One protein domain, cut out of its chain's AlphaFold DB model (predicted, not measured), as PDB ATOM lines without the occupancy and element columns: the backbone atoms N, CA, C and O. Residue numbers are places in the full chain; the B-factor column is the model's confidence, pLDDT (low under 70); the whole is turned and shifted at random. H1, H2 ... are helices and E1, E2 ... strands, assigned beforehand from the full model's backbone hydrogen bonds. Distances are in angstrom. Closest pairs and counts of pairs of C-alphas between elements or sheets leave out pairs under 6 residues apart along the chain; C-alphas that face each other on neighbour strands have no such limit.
ATOM      1  N   PHE A  16      23.287 -42.283  19.123       40.41
ATOM      2  CA  PHE A  16      24.718 -42.281  18.990       40.41
ATOM      3  C   PHE A  16      24.988 -43.185  17.787       40.41
ATOM      4  O   PHE A  16      24.269 -44.166  17.572       40.41
ATOM      5  N   ALA A  17      25.962 -42.827  16.959       52.53
ATOM      6  CA  ALA A  17      26.522 -43.753  15.995       52.53
ATOM      7  C   ALA A  17      27.215 -44.845  16.828       52.53
ATOM      8  O   ALA A  17      28.425 -44.838  17.026       52.53
ATOM      9  N   GLU A  18      26.403 -45.679  17.471       53.38
ATOM     10  CA  GLU A  18      26.787 -46.683  18.431       53.38
ATOM     11  C   GLU A  18      27.308 -47.814  17.572       53.38
ATOM     12  O   GLU A  18      26.557 -48.497  16.875       53.38
ATOM     13  N   ARG A  19      28.638 -47.901  17.522       64.69
ATOM     14  CA  ARG A  19      29.346 -48.986  16.860       64.69
ATOM     15  C   ARG A  19      28.746 -50.294  17.361       64.69
ATOM     16  O   ARG A  19      28.919 -50.645  18.529       64.69
ATOM     17  N   ASN A  20      28.048 -51.000  16.484       66.94
ATOM     18  CA  ASN A  20      27.456 -52.272  16.835       66.94
ATOM     19  C   ASN A  20      28.478 -53.363  16.531       66.94
ATOM     20  O   ASN A  20      28.734 -53.682  15.372       66.94
ATOM     21  N   THR A  21      29.041 -53.951  17.583       76.06
ATOM     22  CA  THR A  21      30.048 -55.014  17.470       76.06
ATOM     23  C   THR A  21      29.506 -56.298  16.839       76.06
ATOM     24  O   THR A  21      30.279 -57.212  16.583       76.06
ATOM     25  N   LEU A  22      28.192 -56.400  16.605       81.31
ATOM     26  CA  LEU A  22      27.562 -57.566  15.984       81.31
ATOM     27  C   LEU A  22      28.070 -57.829  14.558       81.31
ATOM     28  O   LEU A  22      28.178 -58.984  14.160       81.31
ATOM     29  N   CYS A  23      28.386 -56.773  13.807       83.94
ATOM     30  CA  CYS A  23      28.855 -56.882  12.426       83.94
ATOM     31  C   CYS A  23      30.378 -56.696  12.291       83.94
ATOM     32  O   CYS A  23      30.869 -56.558  11.169       83.94
ATOM     33  N   ASP A  24      31.112 -56.663  13.412       85.56
ATOM     34  CA  ASP A  24      32.569 -56.554  13.402       85.56
ATOM     35  C   ASP A  24      33.193 -57.906  13.017       85.56
ATOM     36  O   ASP A  24      32.872 -58.945  13.595       85.56
ATOM     37  N   ASP A  25      34.147 -57.896  12.091       82.56
ATOM     38  CA  ASP A  25      34.905 -59.084  11.673       82.56
ATOM     39  C   ASP A  25      35.989 -59.511  12.684       82.56
ATOM     40  O   ASP A  25      36.682 -60.511  12.488       82.56
ATOM     41  N   GLY A  26      36.151 -58.747  13.772       78.12
ATOM     42  CA  GLY A  26      37.147 -58.980  14.821       78.12
ATOM     43  C   GLY A  26      38.594 -58.754  14.370       78.12
ATOM     44  O   GLY A  26      39.521 -59.054  15.127       78.12
ATOM     45  N   GLY A  27      38.802 -58.236  13.156       77.50
ATOM     46  CA  GLY A  27      40.120 -57.968  12.603       77.50
ATOM     47  C   GLY A  27      40.803 -56.772  13.277       77.50
ATOM     48  O   GLY A  27      40.139 -55.869  13.796       77.50
ATOM     49  N   PRO A  28      42.148 -56.719  13.283       80.06
ATOM     50  CA  PRO A  28      42.851 -55.508  13.685       80.06
ATOM     51  C   PRO A  28      42.501 -54.364  12.724       80.06
ATOM     52  O   PRO A  28      42.384 -54.571  11.519       80.06
ATOM     53  N   LEU A  29      42.376 -53.142  13.248       81.00
ATOM     54  CA  LEU A  29      42.193 -51.951  12.419       81.00
ATOM     55  C   LEU A  29      43.463 -51.711  11.591       81.00
ATOM     56  O   LEU A  29      44.525 -51.417  12.142       81.00
ATOM     57  N   THR A  30      43.354 -51.860  10.275       81.06
ATOM     58  CA  THR A  30      44.443 -51.684   9.300       81.06
ATOM     59  C   THR A  30      44.333 -50.350   8.569       81.06
ATOM     60  O   THR A  30      45.340 -49.789   8.135       81.06
ATOM     61  N   CYS A  31      43.122 -49.810   8.458       78.19
ATOM     62  CA  CYS A  31      42.866 -48.556   7.774       78.19
ATOM     63  C   CYS A  31      43.092 -47.356   8.703       78.19
ATOM     64  O   CYS A  31      42.699 -47.362   9.864       78.19
ATOM     65  N   SER A  32      43.665 -46.272   8.171       65.50
ATOM     66  CA  SER A  32      43.821 -45.002   8.908       65.50
ATOM     67  C   SER A  32      42.522 -44.195   9.031       65.50
ATOM     68  O   SER A  32      42.547 -43.060   9.507       65.50
ATOM     69  N   VAL A  33      41.390 -44.760   8.602       66.88
ATOM     70  CA  VAL A  33      40.070 -44.162   8.805       66.88
ATOM     71  C   VAL A  33      39.777 -44.233  10.296       66.88
ATOM     72  O   VAL A  33      39.548 -45.306  10.847       66.88
ATOM     73  N   LYS A  34      39.837 -43.086  10.968       64.31
ATOM     74  CA  LYS A  34      39.381 -42.969  12.350       64.31
ATOM     75  C   LYS A  34      37.869 -42.833  12.326       64.31
ATOM     76  O   LYS A  34      37.343 -42.041  11.547       64.31
ATOM     77  N   MET A  35      37.187 -43.591  13.181       63.97
ATOM     78  CA  MET A  35      35.782 -43.328  13.465       63.97
ATOM     79  C   MET A  35      35.671 -41.859  13.910       63.97
ATOM     80  O   MET A  35      36.433 -41.459  14.794       63.97
ATOM     81  N   PRO A  36      34.834 -41.027  13.266       62.34
ATOM     82  CA  PRO A  36      34.736 -39.627  13.638       62.34
ATOM     83  C   PRO A  36      34.217 -39.527  15.074       62.34
ATOM     84  O   PRO A  36      33.130 -40.012  15.384       62.34
ATOM     85  N   ASP A  37      34.996 -38.883  15.945       56.09
ATOM     86  CA  ASP A  37      34.629 -38.634  17.348       56.09
ATOM     87  C   ASP A  37      33.366 -37.754  17.459       56.09
ATOM     88  O   ASP A  37      32.700 -37.706  18.494       56.09
ATOM     89  N   THR A  38      33.018 -37.057  16.372       49.62
ATOM     90  CA  THR A  38      31.871 -36.161  16.265       49.62
ATOM     91  C   THR A  38      30.794 -36.735  15.344       49.62
ATOM     92  O   THR A  38      30.963 -36.878  14.136       49.62
ATOM     93  N   LEU A  39      29.628 -36.984  15.939       52.88
ATOM     94  CA  LEU A  39      28.371 -37.496  15.366       52.88
ATOM     95  C   LEU A  39      27.754 -36.685  14.200       52.88
ATOM     96  O   LEU A  39      26.634 -36.991  13.766       52.88
ATOM     97  N   SER A  40      28.416 -35.618  13.752       54.62
ATOM     98  CA  SER A  40      27.900 -34.662  12.770       54.62
ATOM     99  C   SER A  40      28.317 -34.970  11.338       54.62
ATOM    100  O   SER A  40      27.531 -34.713  10.432       54.62
ATOM    101  N   ASP A  41      29.509 -35.532  11.130       54.53
ATOM    102  CA  ASP A  41      30.127 -35.481   9.798       54.53
ATOM    103  C   ASP A  41      29.916 -36.762   8.989       54.53
ATOM    104  O   ASP A  41      30.109 -36.762   7.776       54.53
ATOM    105  N   TYR A  42      29.479 -37.850   9.632       60.84
ATOM    106  CA  TYR A  42      29.217 -39.097   8.924       60.84
ATOM    107  C   TYR A  42      28.179 -39.972   9.624       60.84
ATOM    108  O   TYR A  42      28.447 -40.621  10.640       60.84
ATOM    109  N   ARG A  43      26.968 -39.998   9.063       70.12
ATOM    110  CA  ARG A  43      25.892 -40.893   9.492       70.12
ATOM    111  C   ARG A  43      25.671 -41.942   8.416       70.12
ATOM    112  O   ARG A  43      25.441 -41.598   7.261       70.12
ATOM    113  N   CYS A  44      25.701 -43.209   8.812       72.44
ATOM    114  CA  CYS A  44      25.362 -44.338   7.954       72.44
ATOM    115  C   CYS A  44      23.844 -44.379   7.680       72.44
ATOM    116  O   CYS A  44      23.165 -45.299   8.106       72.44
ATOM    117  N   GLY A  45      23.275 -43.371   7.010       70.75
ATOM    118  CA  GLY A  45      21.850 -43.326   6.648       70.75
ATOM    119  C   GLY A  45      20.874 -43.629   7.803       70.75
ATOM    120  O   GLY A  45      21.192 -43.451   8.976       70.75
ATOM    121  N   THR A  46      19.658 -44.068   7.472       71.19
ATOM    122  CA  THR A  46      18.601 -44.413   8.447       71.19
ATOM    123  C   THR A  46      18.683 -45.845   8.981       71.19
ATOM    124  O   THR A  46      18.133 -46.128  10.042       71.19
ATOM    125  N   HIS A  47      19.354 -46.746   8.260       72.00
ATOM    126  CA  HIS A  47      19.434 -48.178   8.591       72.00
ATOM    127  C   HIS A  47      20.866 -48.708   8.676       72.00
ATOM    128  O   HIS A  47      21.073 -49.894   8.940       72.00
ATOM    129  N   GLY A  48      21.850 -47.846   8.439       75.81
ATOM    130  CA  GLY A  48      23.243 -48.221   8.509       75.81
ATOM    131  C   GLY A  48      23.817 -47.982   9.897       75.81
ATOM    132  O   GLY A  48      23.503 -47.009  10.586       75.81
ATOM    133  N   LEU A  49      24.707 -48.875  10.290       81.81
ATOM    134  CA  LEU A  49      25.527 -48.751  11.477       81.81
ATOM    135  C   LEU A  49      26.996 -48.878  11.104       81.81
ATOM    136  O   LEU A  49      27.348 -49.421  10.059       81.81
ATOM    137  N   TRP A  50      27.859 -48.353  11.962       84.19
ATOM    138  CA  TRP A  50      29.295 -48.507  11.796       84.19
ATOM    139  C   TRP A  50      29.737 -49.873  12.305       84.19
ATOM    140  O   TRP A  50      29.467 -50.216  13.460       84.19
ATOM    141  N   ALA A  51      30.466 -50.596  11.464       84.62
ATOM    142  CA  ALA A  51      31.131 -51.841  11.817       84.62
ATOM    143  C   ALA A  51      32.558 -51.867  11.268       84.62
ATOM    144  O   ALA A  51      32.902 -51.131  10.338       84.62
ATOM    145  N   VAL A  52      33.400 -52.705  11.862       85.75
ATOM    146  CA  VAL A  52      34.749 -52.981  11.378       85.75
ATOM    147  C   VAL A  52      34.691 -54.188  10.455       85.75
ATOM    148  O   VAL A  52      34.382 -55.290  10.895       85.75
ATOM    149  N   GLN A  53      34.989 -53.979   9.177       81.88
ATOM    150  CA  GLN A  53      35.163 -55.062   8.215       81.88
ATOM    151  C   GLN A  53      36.478 -54.885   7.479       81.88
ATOM    152  O   GLN A  53      36.838 -53.788   7.047       81.88
ATOM    153  N   THR A  54      37.219 -55.973   7.326       83.19
ATOM    154  CA  THR A  54      38.549 -56.024   6.715       83.19
ATOM    155  C   THR A  54      39.547 -55.037   7.341       83.19
ATOM    156  O   THR A  54      40.461 -54.550   6.677       83.19
ATOM    157  N   GLY A  55      39.371 -54.725   8.633       79.00
ATOM    158  CA  GLY A  55      40.190 -53.749   9.364       79.00
ATOM    159  C   GLY A  55      39.887 -52.272   9.055       79.00
ATOM    160  O   GLY A  55      40.669 -51.392   9.422       79.00
ATOM    161  N   CYS A  56      38.752 -51.986   8.416       82.31
ATOM    162  CA  CYS A  56      38.261 -50.651   8.074       82.31
ATOM    163  C   CYS A  56      36.913 -50.390   8.765       82.31
ATOM    164  O   CYS A  56      36.075 -51.286   8.834       82.31
ATOM    165  N   TYR A  57      36.669 -49.156   9.216       82.75
ATOM    166  CA  TYR A  57      35.315 -48.737   9.586       82.75
ATOM    167  C   TYR A  57      34.484 -48.540   8.319       82.75
ATOM    168  O   TYR A  57      34.869 -47.763   7.444       82.75
ATOM    169  N   VAL A  58      33.348 -49.227   8.234       84.06
ATOM    170  CA  VAL A  58      32.411 -49.165   7.108       84.06
ATOM    171  C   VAL A  58      30.973 -49.057   7.609       84.06
ATOM    172  O   VAL A  58      30.651 -49.495   8.716       84.06
ATOM    173  N   CYS A  59      30.102 -48.476   6.786       85.00
ATOM    174  CA  CYS A  59      28.665 -48.514   7.017       85.00
ATOM    175  C   CYS A  59      28.110 -49.861   6.563       85.00
ATOM    176  O   CYS A  59      28.302 -50.256   5.414       85.00
ATOM    177  N   VAL A  60      27.395 -50.546   7.445       85.12
ATOM    178  CA  VAL A  60      26.726 -51.814   7.149       85.12
ATOM    179  C   VAL A  60      25.267 -51.750   7.552       85.12
ATOM    180  O   VAL A  60      24.893 -51.003   8.454       85.12
ATOM    181  N   ASP A  61      24.435 -52.540   6.895       85.69
ATOM    182  CA  ASP A  61      23.039 -52.710   7.276       85.69
ATOM    183  C   ASP A  61      22.954 -53.450   8.615       85.69
ATOM    184  O   ASP A  61      23.579 -54.495   8.808       85.69
ATOM    185  N   ALA A  62      22.161 -52.909   9.539       81.94
ATOM    186  CA  ALA A  62      21.973 -53.471  10.871       81.94
ATOM    187  C   ALA A  62      21.454 -54.918  10.885       81.94
ATOM    188  O   ALA A  62      21.673 -55.641  11.856       81.94
ATOM    189  N   THR A  63      20.739 -55.323   9.836       83.19
ATOM    190  CA  THR A  63      20.075 -56.627   9.734       83.19
ATOM    191  C   THR A  63      20.877 -57.639   8.928       83.19
ATOM    192  O   THR A  63      20.889 -58.819   9.272       83.19
ATOM    193  N   THR A  64      21.559 -57.193   7.872       83.75
ATOM    194  CA  THR A  64      22.288 -58.087   6.961       83.75
ATOM    195  C   THR A  64      23.799 -58.063   7.173       83.75
ATOM    196  O   THR A  64      24.495 -58.912   6.617       83.75
ATOM    197  N   CYS A  65      24.322 -57.108   7.953       84.81
ATOM    198  CA  CYS A  65      25.755 -56.821   8.094       84.81
ATOM    199  C   CYS A  65      26.485 -56.633   6.748       84.81
ATOM    200  O   CYS A  65      27.715 -56.705   6.685       84.81
ATOM    201  N   ALA A  66      25.744 -56.393   5.665       85.50
ATOM    202  CA  ALA A  66      26.302 -56.130   4.353       85.50
ATOM    203  C   ALA A  66      26.725 -54.664   4.266       85.50
ATOM    204  O   ALA A  66      26.026 -53.784   4.771       85.50
ATOM    205  N   VAL A  67      27.860 -54.407   3.616       83.19
ATOM    206  CA  VAL A  67      28.359 -53.048   3.383       83.19
ATOM    207  C   VAL A  67      27.327 -52.267   2.578       83.19
ATOM    208  O   VAL A  67      26.989 -52.636   1.454       83.19
ATOM    209  N   ILE A  68      26.838 -51.179   3.166       80.88
ATOM    210  CA  ILE A  68      26.020 -50.197   2.466       80.88
ATOM    211  C   ILE A  68      27.005 -49.290   1.745       80.88
ATOM    212  O   ILE A  68      27.791 -48.582   2.384       80.88
ATOM    213  N   ASP A  69      26.987 -49.356   0.414       61.06
ATOM    214  CA  ASP A  69      27.896 -48.589  -0.425       61.06
ATOM    215  C   ASP A  69      27.806 -47.106  -0.048       61.06
ATOM    216  O   ASP A  69      26.752 -46.462  -0.088       61.06
ATOM    217  N   SER A  70      28.932 -46.589   0.425       55.66
ATOM    218  CA  SER A  70      29.019 -45.320   1.142       55.66
ATOM    219  C   SER A  70      28.843 -44.111   0.215       55.66
ATOM    220  O   SER A  70      28.862 -42.969   0.664       55.66
ATOM    221  N   THR A  71      28.638 -44.354  -1.080       51.44
ATOM    222  CA  THR A  71      28.399 -43.362  -2.131       51.44
ATOM    223  C   THR A  71      27.013 -42.713  -2.051       51.44
ATOM    224  O   THR A  71      26.839 -41.611  -2.562       51.44
ATOM    225  N   LEU A  72      26.044 -43.318  -1.352       46.50
ATOM    226  CA  LEU A  72      24.654 -42.831  -1.316       46.50
ATOM    227  C   LEU A  72      24.344 -41.793  -0.219       46.50
ATOM    228  O   LEU A  72      23.269 -41.201  -0.242       46.50
ATOM    229  N   ALA A  73      25.262 -41.530   0.719       44.62
ATOM    230  CA  ALA A  73      25.050 -40.554   1.802       44.62
ATOM    231  C   ALA A  73      25.833 -39.235   1.631       44.62
ATOM    232  O   ALA A  73      25.766 -38.362   2.495       44.62
ATOM    233  N   PHE A  74      26.555 -39.059   0.517       46.41
ATOM    234  CA  PHE A  74      27.253 -37.804   0.206       46.41
ATOM    235  C   PHE A  74      26.362 -36.769  -0.508       46.41
ATOM    236  O   PHE A  74      26.674 -35.579  -0.486       46.41
ATOM    237  N   ASP A  75      25.224 -37.181  -1.075       41.47
ATOM    238  CA  ASP A  75      24.414 -36.327  -1.959       41.47
ATOM    239  C   ASP A  75      23.384 -35.425  -1.254       41.47
ATOM    240  O   ASP A  75      22.793 -34.542  -1.886       41.47
TER     241      ASP A  75
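AT A GLANCE: This is residues 16 to 75 of the 253 residues of an uncharacterized protein of Phytophthora parasitica (strain INRA-310) (UniProt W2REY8). There is little regular structure: residues 16 to 47, with no named element, make a wide arc round a small hairpin of two antiparallel strands, E1 and E2, and a four-residue helix, H1, follows near the last residue. The printed part has 60 residues, of which 16 are in named elements, in the order E1, E2, H1; the class is mixed. It is compact, with a radius of gyration of the C-alphas of 10.7 A, and spans 30 by 24 by 21 A.

HOW THE PARTS SIT: E1, residues 48 to 53, and E2, residues 56 to 61, form a hairpin, their directions 140 degrees apart. N 49 and O 60, at 2.8 A, are within hydrogen-bond range. The closest C-alphas of E2 and H1, residues 70 to 73, are those of Cys 59 and Ser 70, 6.7 A apart. E1 and H1 are apart. H1 is too short for an O i to N i+4 pair, and its one O i to N i+3 pair is not within range.

IN THESE COORDINATES: E1 begins at C-alpha 48 (23.243, -48.221, 8.509) and is 13.7 A long; E2 is 15.4 A. H1, 6.2 A, ends at C-alpha 73 (25.050, -40.554, 1.802).

THE WHOLE: The C-alphas of Gly 26 and Asp 75 are the two farthest apart, 30.9 A. The printed part has no cut. Residues 16 to 20, 32 to 42 and 69 to 75 have pLDDT under 70.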